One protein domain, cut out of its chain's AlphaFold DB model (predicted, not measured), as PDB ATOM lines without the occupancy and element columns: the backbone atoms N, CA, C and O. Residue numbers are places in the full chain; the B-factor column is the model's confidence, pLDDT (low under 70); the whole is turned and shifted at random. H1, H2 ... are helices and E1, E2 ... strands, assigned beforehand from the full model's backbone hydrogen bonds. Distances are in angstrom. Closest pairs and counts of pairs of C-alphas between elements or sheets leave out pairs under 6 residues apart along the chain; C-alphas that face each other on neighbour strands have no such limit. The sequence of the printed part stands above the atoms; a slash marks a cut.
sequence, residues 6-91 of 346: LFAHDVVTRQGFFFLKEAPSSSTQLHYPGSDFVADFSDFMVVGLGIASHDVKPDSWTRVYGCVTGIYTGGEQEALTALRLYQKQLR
ATOM      1  N   LEU A   6      -5.104  28.452  10.354       96.12
ATOM      2  CA  LEU A   6      -4.392  27.212  10.639       96.12
ATOM      3  C   LEU A   6      -3.610  26.790   9.399       96.12
ATOM      4  O   LEU A   6      -4.175  26.734   8.314       96.12
ATOM      5  N   PHE A   7      -2.330  26.471   9.572       96.06
ATOM      6  CA  PHE A   7      -1.473  25.918   8.526       96.06
ATOM      7  C   PHE A   7      -1.060  24.501   8.917       96.06
ATOM      8  O   PHE A   7      -0.656  24.269  10.055       96.06
ATOM      9  N   ALA A   8      -1.127  23.576   7.965       94.12
ATOM     10  CA  ALA A   8      -0.617  22.219   8.108       94.12
ATOM     11  C   ALA A   8       0.187  21.848   6.859       94.12
ATOM     12  O   ALA A   8      -0.157  22.261   5.751       94.12
ATOM     13  N   HIS A   9       1.274  21.104   7.036       95.25
ATOM     14  CA  HIS A   9       2.101  20.628   5.932       95.25
ATOM     15  C   HIS A   9       2.802  19.324   6.286       95.25
ATOM     16  O   HIS A   9       3.081  19.040   7.452       95.25
ATOM     17  N   ASP A  10       3.115  18.563   5.249       96.06
ATOM     18  CA  ASP A  10       4.022  17.433   5.320       96.06
ATOM     19  C   ASP A  10       5.472  17.942   5.315       96.06
ATOM     20  O   ASP A  10       5.884  18.716   4.446       96.06
ATOM     21  N   VAL A  11       6.257  17.522   6.305       93.81
ATOM     22  CA  VAL A  11       7.635  18.002   6.508       93.81
ATOM     23  C   VAL A  11       8.597  17.481   5.428       93.81
ATOM     24  O   VAL A  11       9.602  18.129   5.137       93.81
ATOM     25  N   VAL A  12       8.294  16.334   4.814       96.06
ATOM     26  CA  VAL A  12       9.129  15.682   3.796       96.06
ATOM     27  C   VAL A  12       8.821  16.243   2.412       96.06
ATOM     28  O   VAL A  12       9.727  16.688   1.707       96.06
ATOM     29  N   THR A  13       7.549  16.242   2.017       96.88
ATOM     30  CA  THR A  13       7.121  16.659   0.673       96.88
ATOM     31  C   THR A  13       6.957  18.169   0.554       96.88
ATOM     32  O   THR A  13       6.954  18.694  -0.560       96.88
ATOM     33  N   ARG A  14       6.822  18.875   1.688       96.19
ATOM     34  CA  ARG A  14       6.494  20.308   1.769       96.19
ATOM     35  C   ARG A  14       5.162  20.676   1.116       96.19
ATOM     36  O   ARG A  14       4.915  21.846   0.831       96.19
ATOM     37  N   GLN A  15       4.305  19.695   0.862       97.94
ATOM     38  CA  GLN A  15       2.931  19.939   0.454       97.94
ATOM     39  C   GLN A  15       2.117  20.292   1.692       97.94
ATOM     40  O   GLN A  15       2.236  19.646   2.734       97.94
ATOM     41  N   GLY A  16       1.294  21.326   1.590       97.06
ATOM     42  CA  GLY A  16       0.501  21.786   2.714       97.06
ATOM     43  C   GLY A  16      -0.788  22.457   2.292       97.06
ATOM     44  O   GLY A  16      -1.041  22.731   1.118       97.06
ATOM     45  N   PHE A  17      -1.608  22.727   3.296       96.75
ATOM     46  CA  PHE A  17      -2.823  23.503   3.161       96.75
ATOM     47  C   PHE A  17      -2.953  24.486   4.320       96.75
ATOM     48  O   PHE A  17      -2.303  24.365   5.365       96.75
ATOM     49  N   PHE A  18      -3.800  25.485   4.126       97.25
ATOM     50  CA  PHE A  18      -4.238  26.369   5.186       97.25
ATOM     51  C   PHE A  18      -5.756  26.454   5.215       97.25
ATOM     52  O   PHE A  18      -6.416  26.348   4.181       97.25
ATOM     53  N   PHE A  19      -6.281  26.701   6.408       97.62
ATOM     54  CA  PHE A  19      -7.652  27.126   6.618       97.62
ATOM     55  C   PHE A  19      -7.662  28.577   7.087       97.62
ATOM     56  O   PHE A  19      -6.990  28.916   8.062       97.62
ATOM     57  N   LEU A  20      -8.439  29.419   6.408       97.38
ATOM     58  CA  LEU A  20      -8.808  30.753   6.870       97.38
ATOM     59  C   LEU A  20     -10.305  30.763   7.179       97.38
ATOM     60  O   LEU A  20     -11.139  30.600   6.292       97.38
ATOM     61  N   LYS A  21     -10.643  30.990   8.445       97.38
ATOM     62  CA  LYS A  21     -12.008  31.248   8.891       97.38
ATOM     63  C   LYS A  21     -12.279  32.748   8.824       97.38
ATOM     64  O   LYS A  21     -11.738  33.517   9.625       97.38
ATOM     65  N   GLU A  22     -13.134  33.147   7.892       97.06
ATOM     66  CA  GLU A  22     -13.549  34.532   7.675       97.06
ATOM     67  C   GLU A  22     -14.555  34.947   8.746       97.06
ATOM     68  O   GLU A  22     -15.775  34.883   8.572       97.06
ATOM     69  N   ALA A  23     -14.014  35.317   9.899       96.75
ATOM     70  CA  ALA A  23     -14.756  35.676  11.091       96.75
ATOM     71  C   ALA A  23     -13.997  36.757  11.870       96.75
ATOM     72  O   ALA A  23     -12.781  36.907  11.692       96.75
ATOM     73  N   PRO A  24     -14.677  37.475  12.779       95.31
ATOM     74  CA  PRO A  24     -14.007  38.303  13.767       95.31
ATOM     75  C   PRO A  24     -12.947  37.533  14.562       95.31
ATOM     76  O   PRO A  24     -12.926  36.295  14.592       95.31
ATOM     77  N   SER A  25     -12.093  38.267  15.276       91.44
ATOM     78  CA  SER A  25     -11.182  37.655  16.245       91.44
ATOM     79  C   SER A  25     -11.972  36.835  17.266       91.44
ATOM     80  O   SER A  25     -13.070  37.234  17.662       91.44
ATOM     81  N   SER A  26     -11.413  35.709  17.720       91.12
ATOM     82  CA  SER A  26     -12.106  34.708  18.549       91.12
ATOM     83  C   SER A  26     -12.873  35.293  19.750       91.12
ATOM     84  O   SER A  26     -13.958  34.825  20.075       91.12
ATOM     85  N   SER A  27     -12.369  36.359  20.383       88.62
ATOM     86  CA  SER A  27     -13.017  37.046  21.518       88.62
ATOM     87  C   SER A  27     -14.303  37.813  21.168       88.62
ATOM     88  O   SER A  27     -15.045  38.210  22.063       88.62
ATOM     89  N   THR A  28     -14.570  38.036  19.883       92.44
ATOM     90  CA  THR A  28     -15.664  38.885  19.376       92.44
ATOM     91  C   THR A  28     -16.632  38.144  18.450       92.44
ATOM     92  O   THR A  28     -17.655  38.703  18.063       92.44
ATOM     93  N   GLN A  29     -16.366  36.877  18.132       95.44
ATOM     94  CA  GLN A  29     -17.234  36.059  17.281       95.44
ATOM     95  C   GLN A  29     -18.585  35.752  17.929       95.44
ATOM     96  O   GLN A  29     -18.663  35.453  19.128       95.44
ATOM     97  N   LEU A  30     -19.661  35.796  17.133       96.44
ATOM     98  CA  LEU A  30     -21.004  35.327  17.505       96.44
ATOM     99  C   LEU A  30     -20.973  33.837  17.835       96.44
ATOM    100  O   LEU A  30     -20.324  33.059  17.144       96.44
ATOM    101  N   HIS A  31     -21.651  33.466  18.925       95.81
ATOM    102  CA  HIS A  31     -21.794  32.077  19.372       95.81
ATOM    103  C   HIS A  31     -20.467  31.294  19.397       95.81
ATOM    104  O   HIS A  31     -20.394  30.151  18.950       95.81
ATOM    105  N   TYR A  32     -19.397  31.925  19.894       96.12
ATOM    106  CA  TYR A  32     -18.062  31.331  19.915       96.12
ATOM    107  C   TYR A  32     -18.005  30.100  20.844       96.12
ATOM    108  O   TYR A  32     -18.217  30.248  22.048       96.12
ATOM    109  N   PRO A  33     -17.672  28.896  20.335       94.88
ATOM    110  CA  PRO A  33     -17.722  27.659  21.117       94.88
ATOM    111  C   PRO A  33     -16.474  27.424  21.989       94.88
ATOM    112  O   PRO A  33     -16.354  26.384  22.627       94.88
ATOM    113  N   GLY A  34     -15.518  28.363  22.017       95.12
ATOM    114  CA  GLY A  34     -14.264  28.250  22.779       95.12
ATOM    115  C   GLY A  34     -13.038  27.855  21.944       95.12
ATOM    116  O   GLY A  34     -11.901  28.013  22.412       95.12
ATOM    117  N   SER A  35     -13.255  27.424  20.702       95.38
ATOM    118  CA  SER A  35     -12.246  27.093  19.690       95.38
ATOM    119  C   SER A  35     -12.703  27.529  18.290       95.38
ATOM    120  O   SER A  35     -13.881  27.793  18.066       95.38
ATOM    121  N   ASP A  36     -11.756  27.598  17.354       96.44
ATOM    122  CA  ASP A  36     -12.009  27.837  15.924       96.44
ATOM    123  C   ASP A  36     -11.744  26.581  15.083       96.44
ATOM    124  O   ASP A  36     -12.406  26.356  14.072       96.44
ATOM    125  N   PHE A  37     -10.820  25.734  15.544       95.88
ATOM    126  CA  PHE A  37     -10.479  24.460  14.914       95.88
ATOM    127  C   PHE A  37     -10.444  23.340  15.951       95.88
ATOM    128  O   PHE A  37      -9.868  23.508  17.035       95.88
ATOM    129  N   VAL A  38     -11.006  22.189  15.603       95.38
ATOM    130  CA  VAL A  38     -10.891  20.929  16.343       95.38
ATOM    131  C   VAL A  38     -10.175  19.941  15.433       95.38
ATOM    132  O   VAL A  38     -10.508  19.847  14.258       95.38
ATOM    133  N   ALA A  39      -9.161  19.266  15.960       91.81
ATOM    134  CA  ALA A  39      -8.449  18.225  15.237       91.81
ATOM    135  C   ALA A  39      -8.150  17.077  16.197       91.81
ATOM    136  O   ALA A  39      -7.701  17.334  17.320       91.81
ATOM    137  N   ASP A  40      -8.379  15.852  15.745       90.19
ATOM    138  CA  ASP A  40      -7.924  14.622  16.384       90.19
ATOM    139  C   ASP A  40      -7.167  13.746  15.361       90.19
ATOM    140  O   ASP A  40      -6.661  14.258  14.362       90.19
ATOM    141  N   PHE A  41      -6.987  12.453  15.646       87.12
ATOM    142  CA  PHE A  41      -6.232  11.557  14.765       87.12
ATOM    143  C   PHE A  41      -6.952  11.227  13.450       87.12
ATOM    144  O   PHE A  41      -6.274  10.889  12.480       87.12
ATOM    145  N   SER A  42      -8.283  11.288  13.414       90.44
ATOM    146  CA  SER A  42      -9.100  10.921  12.251       90.44
ATOM    147  C   SER A  42      -9.800  12.114  11.610       90.44
ATOM    148  O   SER A  42     -10.066  12.082  10.410       90.44
ATOM    149  N   ASP A  43     -10.063  13.166  12.382       90.88
ATOM    150  CA  ASP A  43     -11.003  14.213  12.023       90.88
ATOM    151  C   ASP A  43     -10.424  15.617  12.208       90.88
ATOM    152  O   ASP A  43      -9.654  15.925  13.124       90.88
ATOM    153  N   PHE A  44     -10.853  16.514  11.322       92.44
ATOM    154  CA  PHE A  44     -10.583  17.943  11.396       92.44
ATOM    155  C   PHE A  44     -11.865  18.723  11.121       92.44
ATOM    156  O   PHE A  44     -12.565  18.465  10.141       92.44
ATOM    157  N   MET A  45     -12.153  19.722  11.953       94.19
ATOM    158  CA  MET A  45     -13.341  20.554  11.817       94.19
ATOM    159  C   MET A  45     -13.036  22.026  12.095       94.19
ATOM    160  O   MET A  45     -12.432  22.380  13.111       94.19
ATOM    161  N   VAL A  46     -13.545  22.897  11.222       95.25
ATOM    162  CA  VAL A  46     -13.687  24.330  11.502       95.25
ATOM    163  C   VAL A  46     -15.007  24.539  12.243       95.25
ATOM    164  O   VAL A  46     -16.070  24.183  11.739       95.25
ATOM    165  N   VAL A  47     -14.948  25.089  13.454       95.69
ATOM    166  CA  VAL A  47     -16.106  25.239  14.355       95.69
ATOM    167  C   VAL A  47     -16.433  26.709  14.608       95.69
ATOM    168  O   VAL A  47     -15.617  27.592  14.359       95.69
ATOM    169  N   GLY A  48     -17.630  26.989  15.131       95.00
ATOM    170  CA  GLY A  48     -18.071  28.348  15.465       95.00
ATOM    171  C   GLY A  48     -18.516  29.133  14.235       95.00
ATOM    172  O   GLY A  48     -17.834  30.053  13.798       95.00
ATOM    173  N   LEU A  49     -19.675  28.772  13.686       94.94
ATOM    174  CA  LEU A  49     -20.223  29.314  12.433       94.94
ATOM    175  C   LEU A  49     -20.808  30.734  12.548       94.94
ATOM    176  O   LEU A  49     -21.318  31.273  11.566       94.94
ATOM    177  N   GLY A  50     -20.762  31.341  13.735       96.06
ATOM    178  CA  GLY A  50     -21.319  32.675  13.956       96.06
ATOM    179  C   GLY A  50     -22.840  32.710  14.095       96.06
ATOM    180  O   GLY A  50     -23.421  33.765  13.864       96.06
ATOM    181  N   ILE A  51     -23.476  31.577  14.410       96.75
ATOM    182  CA  ILE A  51     -24.934  31.429  14.543       96.75
ATOM    183  C   ILE A  51     -25.305  30.478  15.689       96.75
ATOM    184  O   ILE A  51     -24.527  29.586  16.036       96.75
ATOM    185  N   ALA A  52     -26.509  30.642  16.227       95.81
ATOM    186  CA  ALA A  52     -27.224  29.670  17.047       95.81
ATOM    187  C   ALA A  52     -28.445  29.103  16.303       95.81
ATOM    188  O   ALA A  52     -28.836  29.584  15.241       95.81
ATOM    189  N   SER A  53     -29.086  28.080  16.878       94.94
ATOM    190  CA  SER A  53     -30.268  27.440  16.284       94.94
ATOM    191  C   SER A  53     -31.417  28.416  16.007       94.94
ATOM    192  O   SER A  53     -32.099  28.264  15.002       94.94
ATOM    193  N   HIS A  54     -31.609  29.430  16.857       94.62
ATOM    194  CA  HIS A  54     -32.667  30.433  16.687       94.62
ATOM    195  C   HIS A  54     -32.380  31.469  15.589       94.62
ATOM    196  O   HIS A  54     -33.300  32.175  15.180       94.62
ATOM    197  N   ASP A  55     -31.137  31.574  15.112       96.44
ATOM    198  CA  ASP A  55     -30.805  32.452  13.986       96.44
ATOM    199  C   ASP A  55     -31.241  31.845  12.648       96.44
ATOM    200  O   ASP A  55     -31.460  32.574  11.683       96.44
ATOM    201  N   VAL A  56     -31.369  30.515  12.583       95.00
ATOM    202  CA  VAL A  56     -31.769  29.791  11.376       95.00
ATOM    203  C   VAL A  56     -33.283  29.856  11.229       95.00
ATOM    204  O   VAL A  56     -34.031  29.360  12.072       95.00
ATOM    205  N   LYS A  57     -33.737  30.450  10.127       91.75
ATOM    206  CA  LYS A  57     -35.156  30.623   9.818       91.75
ATOM    207  C   LYS A  57     -35.562  29.714   8.653       91.75
ATOM    208  O   LYS A  57     -34.768  29.526   7.735       91.75
ATOM    209  N   PRO A  58     -36.783  29.153   8.660       92.25
ATOM    210  CA  PRO A  58     -37.234  28.233   7.612       92.25
ATOM    211  C   PRO A  58     -37.474  28.917   6.257       92.25
ATOM    212  O   PRO A  58     -37.491  28.252   5.228       92.25
ATOM    213  N   ASP A  59     -37.674  30.233   6.254       95.25
ATOM    214  CA  ASP A  59     -38.088  31.037   5.103       95.25
ATOM    215  C   ASP A  59     -36.955  31.881   4.497       95.25
ATOM    216  O   ASP A  59     -37.172  32.610   3.530       95.25
ATOM    217  N   SER A  60     -35.743  31.821   5.060       93.00
ATOM    218  CA  SER A  60     -34.637  32.671   4.626       93.00
ATOM    219  C   SER A  60     -33.261  32.062   4.888       93.00
ATOM    220  O   SER A  60     -33.002  31.408   5.897       93.00
ATOM    221  N   TRP A  61     -32.333  32.324   3.967       94.69
ATOM    222  CA  TRP A  61     -30.941  31.920   4.123       94.69
ATOM    223  C   TRP A  61     -30.241  32.768   5.183       94.69
ATOM    224  O   TRP A  61     -30.224  33.997   5.116       94.69
ATOM    225  N   THR A  62     -29.592  32.098   6.136       95.19
ATOM    226  CA  THR A  62     -28.756  32.744   7.152       95.19
ATOM    227  C   THR A  62     -27.291  32.508   6.822       95.19
ATOM    228  O   THR A  62     -26.778  31.401   6.965       95.19
ATOM    229  N   ARG A  63     -26.604  33.558   6.358       95.06
ATOM    230  CA  ARG A  63     -25.172  33.497   6.036       95.06
ATOM    231  C   ARG A  63     -24.358  33.167   7.286       95.06
ATOM    232  O   ARG A  63     -24.483  33.872   8.275       95.06
ATOM    233  N   VAL A  64     -23.502  32.153   7.244       96.62
ATOM    234  CA  VAL A  64     -22.546  31.817   8.320       96.62
ATOM    235  C   VAL A  64     -21.179  32.463   8.069       96.62
ATOM    236  O   VAL A  64     -20.968  33.066   7.016       96.62
ATOM    237  N   TYR A  65     -20.251  32.362   9.027       97.12
ATOM    238  CA  TYR A  65     -18.849  32.711   8.776       97.12
ATOM    239  C   TYR A  65     -18.253  31.856   7.654       97.12
ATOM    240  O   TYR A  65     -18.536  30.662   7.555       97.12
ATOM    241  N   GLY A  66     -17.442  32.492   6.807       95.88
ATOM    242  CA  GLY A  66     -16.791  31.838   5.677       95.88
ATOM    243  C   GLY A  66     -15.643  30.939   6.126       95.88
ATOM    244  O   GLY A  66     -15.035  31.150   7.178       95.88
ATOM    245  N   CYS A  67     -15.338  29.932   5.316       96.00
ATOM    246  CA  CYS A  67     -14.176  29.075   5.493       96.00
ATOM    247  C   CYS A  67     -13.495  28.887   4.141       96.00
ATOM    248  O   CYS A  67     -14.144  28.543   3.154       96.00
ATOM    249  N   VAL A  68     -12.190  29.116   4.116       96.94
ATOM    250  CA  VAL A  68     -11.359  29.070   2.918       96.94
ATOM    251  C   VAL A  68     -10.296  28.016   3.133       96.94
ATOM    252  O   VAL A  68      -9.561  28.081   4.119       96.94
ATOM    253  N   THR A  69     -10.184  27.091   2.188       97.19
ATOM    254  CA  THR A  69      -9.083  26.130   2.127       97.19
ATOM    255  C   THR A  69      -8.165  26.525   0.986       97.19
ATOM    256  O   THR A  69      -8.598  26.577  -0.165       97.19
ATOM    257  N   GLY A  70      -6.898  26.792   1.286       97.31
ATOM    258  CA  GLY A  70      -5.872  26.993   0.267       97.31
ATOM    259  C   GLY A  70      -4.817  25.901   0.333       97.31
ATOM    260  O   GLY A  70      -4.524  25.387   1.407       97.31
ATOM    261  N   ILE A  71      -4.240  25.558  -0.813       97.75
ATOM    262  CA  ILE A  71      -3.154  24.580  -0.938       97.75
ATOM    263  C   ILE A  71      -1.868  25.280  -1.366       97.75
ATOM    264  O   ILE A  71      -1.907  26.299  -2.057       97.75
ATOM    265  N   TYR A  72      -0.727  24.737  -0.960       98.00
ATOM    266  CA  TYR A  72       0.588  25.238  -1.343       98.00
ATOM    267  C   TYR A  72       1.617  24.103  -1.372       98.00
ATOM    268  O   TYR A  72       1.405  23.008  -0.852       98.00
ATOM    269  N   THR A  73       2.755  24.357  -2.011       98.06
ATOM    270  CA  THR A  73       3.929  23.481  -1.962       98.06
ATOM    271  C   THR A  73       5.152  24.351  -1.760       98.06
ATOM    272  O   THR A  73       5.377  25.265  -2.548       98.06
ATOM    273  N   GLY A  74       5.912  24.096  -0.699       96.69
ATOM    274  CA  GLY A  74       7.048  24.926  -0.314       96.69
ATOM    275  C   GLY A  74       7.108  25.183   1.187       96.69
ATOM    276  O   GLY A  74       6.539  24.451   1.994       96.69
ATOM    277  N   GLY A  75       7.865  26.207   1.559       95.81
ATOM    278  CA  GLY A  75       7.983  26.648   2.937       95.81
ATOM    279  C   GLY A  75       6.883  27.632   3.327       95.81
ATOM    280  O   GLY A  75       5.856  27.802   2.667       95.81
ATOM    281  N   GLU A  76       7.134  28.329   4.429       95.00
ATOM    282  CA  GLU A  76       6.223  29.343   4.945       95.00
ATOM    283  C   GLU A  76       5.949  30.476   3.945       95.00
ATOM    284  O   GLU A  76       4.837  30.996   3.893       95.00
ATOM    285  N   GLN A  77       6.936  30.849   3.126       96.19
ATOM    286  CA  GLN A  77       6.767  31.910   2.139       96.19
ATOM    287  C   GLN A  77       5.678  31.562   1.117       96.19
ATOM    288  O   GLN A  77       4.825  32.405   0.834       96.19
ATOM    289  N   GLU A  78       5.656  30.334   0.595       97.62
ATOM    290  CA  GLU A  78       4.628  29.877  -0.344       97.62
ATOM    291  C   GLU A  78       3.254  29.796   0.330       97.62
ATOM    292  O   GLU A  78       2.259  30.228  -0.254       97.62
ATOM    293  N   ALA A  79       3.202  29.336   1.583       97.75
ATOM    294  CA  ALA A  79       1.973  29.287   2.371       97.75
ATOM    295  C   ALA A  79       1.349  30.683   2.564       97.75
ATOM    296  O   ALA A  79       0.161  30.895   2.299       97.75
ATOM    297  N   LEU A  80       2.160  31.661   2.984       97.38
ATOM    298  CA  LEU A  80       1.724  33.046   3.177       97.38
ATOM    299  C   LEU A  80       1.415  33.743   1.848       97.38
ATOM    300  O   LEU A  80       0.504  34.569   1.789       97.38
ATOM    301  N   THR A  81       2.123  33.396   0.771       97.00
ATOM    302  CA  THR A  81       1.828  33.905  -0.576       97.00
ATOM    303  C   THR A  81       0.465  33.415  -1.052       97.00
ATOM    304  O   THR A  81      -0.331  34.225  -1.518       97.00
ATOM    305  N   ALA A  82       0.147  32.128  -0.874       97.81
ATOM    306  CA  ALA A  82      -1.161  31.575  -1.221       97.81
ATOM    307  C   ALA A  82      -2.301  32.248  -0.431       97.81
ATOM    308  O   ALA A  82      -3.298  32.668  -1.023       97.81
ATOM    309  N   LEU A  83      -2.121  32.442   0.883       98.06
ATOM    310  CA  LEU A  83      -3.062  33.201   1.718       98.06
ATOM    311  C   LEU A  83      -3.246  34.634   1.199       98.06
ATOM    312  O   LEU A  83      -4.374  35.110   1.052       98.06
ATOM    313  N   ARG A  84      -2.145  35.328   0.898       96.75
ATOM    314  CA  ARG A  84      -2.182  36.719   0.438       96.75
ATOM    315  C   ARG A  84      -2.841  36.859  -0.926       96.75
ATOM    316  O   ARG A  84      -3.603  37.800  -1.120       96.75
ATOM    317  N   LEU A  85      -2.586  35.929  -1.846       95.81
ATOM    318  CA  LEU A  85      -3.248  35.892  -3.147       95.81
ATOM    319  C   LEU A  85      -4.764  35.831  -2.968       95.81
ATOM    320  O   LEU A  85      -5.447  36.695  -3.506       95.81
ATOM    321  N   TYR A  86      -5.278  34.917  -2.136       96.75
ATOM    322  CA  TYR A  86      -6.706  34.870  -1.803       96.75
ATOM    323  C   TYR A  86      -7.213  36.206  -1.236       96.75
ATOM    324  O   TYR A  86      -8.152  36.801  -1.762       96.75
ATOM    325  N   GLN A  87      -6.554  36.726  -0.196       96.44
ATOM    326  CA  GLN A  87      -6.982  37.957   0.478       96.44
ATOM    327  C   GLN A  87      -7.016  39.172  -0.461       96.44
ATOM    328  O   GLN A  87      -7.839  40.074  -0.270       96.44
ATOM    329  N   LYS A  88      -6.132  39.217  -1.464       93.12
ATOM    330  CA  LYS A  88      -6.093  40.271  -2.488       93.12
ATOM    331  C   LYS A  88      -7.181  40.120  -3.555       93.12
ATOM    332  O   LYS A  88      -7.480  41.111  -4.206       93.12
ATOM    333  N   GLN A  89      -7.809  38.949  -3.691       93.00
ATOM    334  CA  GLN A  89      -8.947  38.730  -4.596       93.00
ATOM    335  C   GLN A  89     -10.315  39.040  -3.964       93.00
ATOM    336  O   GLN A  89     -11.311  39.086  -4.677       93.00
ATOM    337  N   LEU A  90     -10.388  39.301  -2.649       91.81
ATOM    338  CA  LEU A  90     -11.652  39.620  -1.955       91.81
ATOM    339  C   LEU A  90     -12.355  40.885  -2.471       91.81
ATOM    340  O   LEU A  90     -13.545  41.071  -2.239       91.81
ATOM    341  N   ARG A  91     -11.608  41.784  -3.113       90.75
ATOM    342  CA  ARG A  91     -12.085  43.060  -3.643       90.75
ATOM    343  C   ARG A  91     -11.176  43.462  -4.797       90.75
ATOM    344  O   ARG A  91      -9.963  43.289  -4.698       90.75
TER     345      ARG A  91
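What this domain is: This is residues 6 to 91 of the 346 residues of the protein "Alpha-galactosidase" of Escherichia coli (UniProt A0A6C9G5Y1). A three-stranded antiparallel sheet, E1 E2 E5, has H1 packed slantwise over one face, two layers, while the hairpin E3 E4 sticks out at residues 39 to 44 and loop 47 to 65 reaches far out along the longest axis. The printed 86 residues, under half in named elements, run E1 E2 E3 E4 E5 H1: mixed class, loose, radius of gyration of the C-alphas 15.4 A, spans 47 by 36 by 25 A.

Where its parts are: E1 is residues 6 to 9, 10.4 A from first to last C-alpha, and begins at C-alpha 6 at (-4.392, 27.212, 10.639); E2 is residues 15 to 22, 23.2 A; E3 is residues 37 to 39, 6.6 A; E4 is residues 44 to 46, 7.1 A; E5 is residues 66 to 73, 23.6 A; H1 is residues 76 to 89, 20.2 A, and ends at C-alpha 89 at (-8.947, 38.730, -4.596).

How they stand to each other: E2 and E5 are antiparallel, N 18 and O 70 being 2.8 A apart. E1 and E2 form a hairpin, N 8 to O 17 3.0 A. H1 is on the sheet, height 8.6 A, its closest C-alphas to E5 Ala 79 and Tyr 72, 5.7 A. Every O i to N i+4 pair in H1 is within hydrogen-bond range. In hairpin E3 E4, N 38 and O 45 are 2.9 A apart. E4 and H1 are apart.

The domain as a whole: The C-alphas farthest apart, Val 12 and Asp 59, are 49.7 A apart. The printed part has no cut. Links E2 to E3 and E4 to E5 are long. No printed residue is under 70 pLDDT.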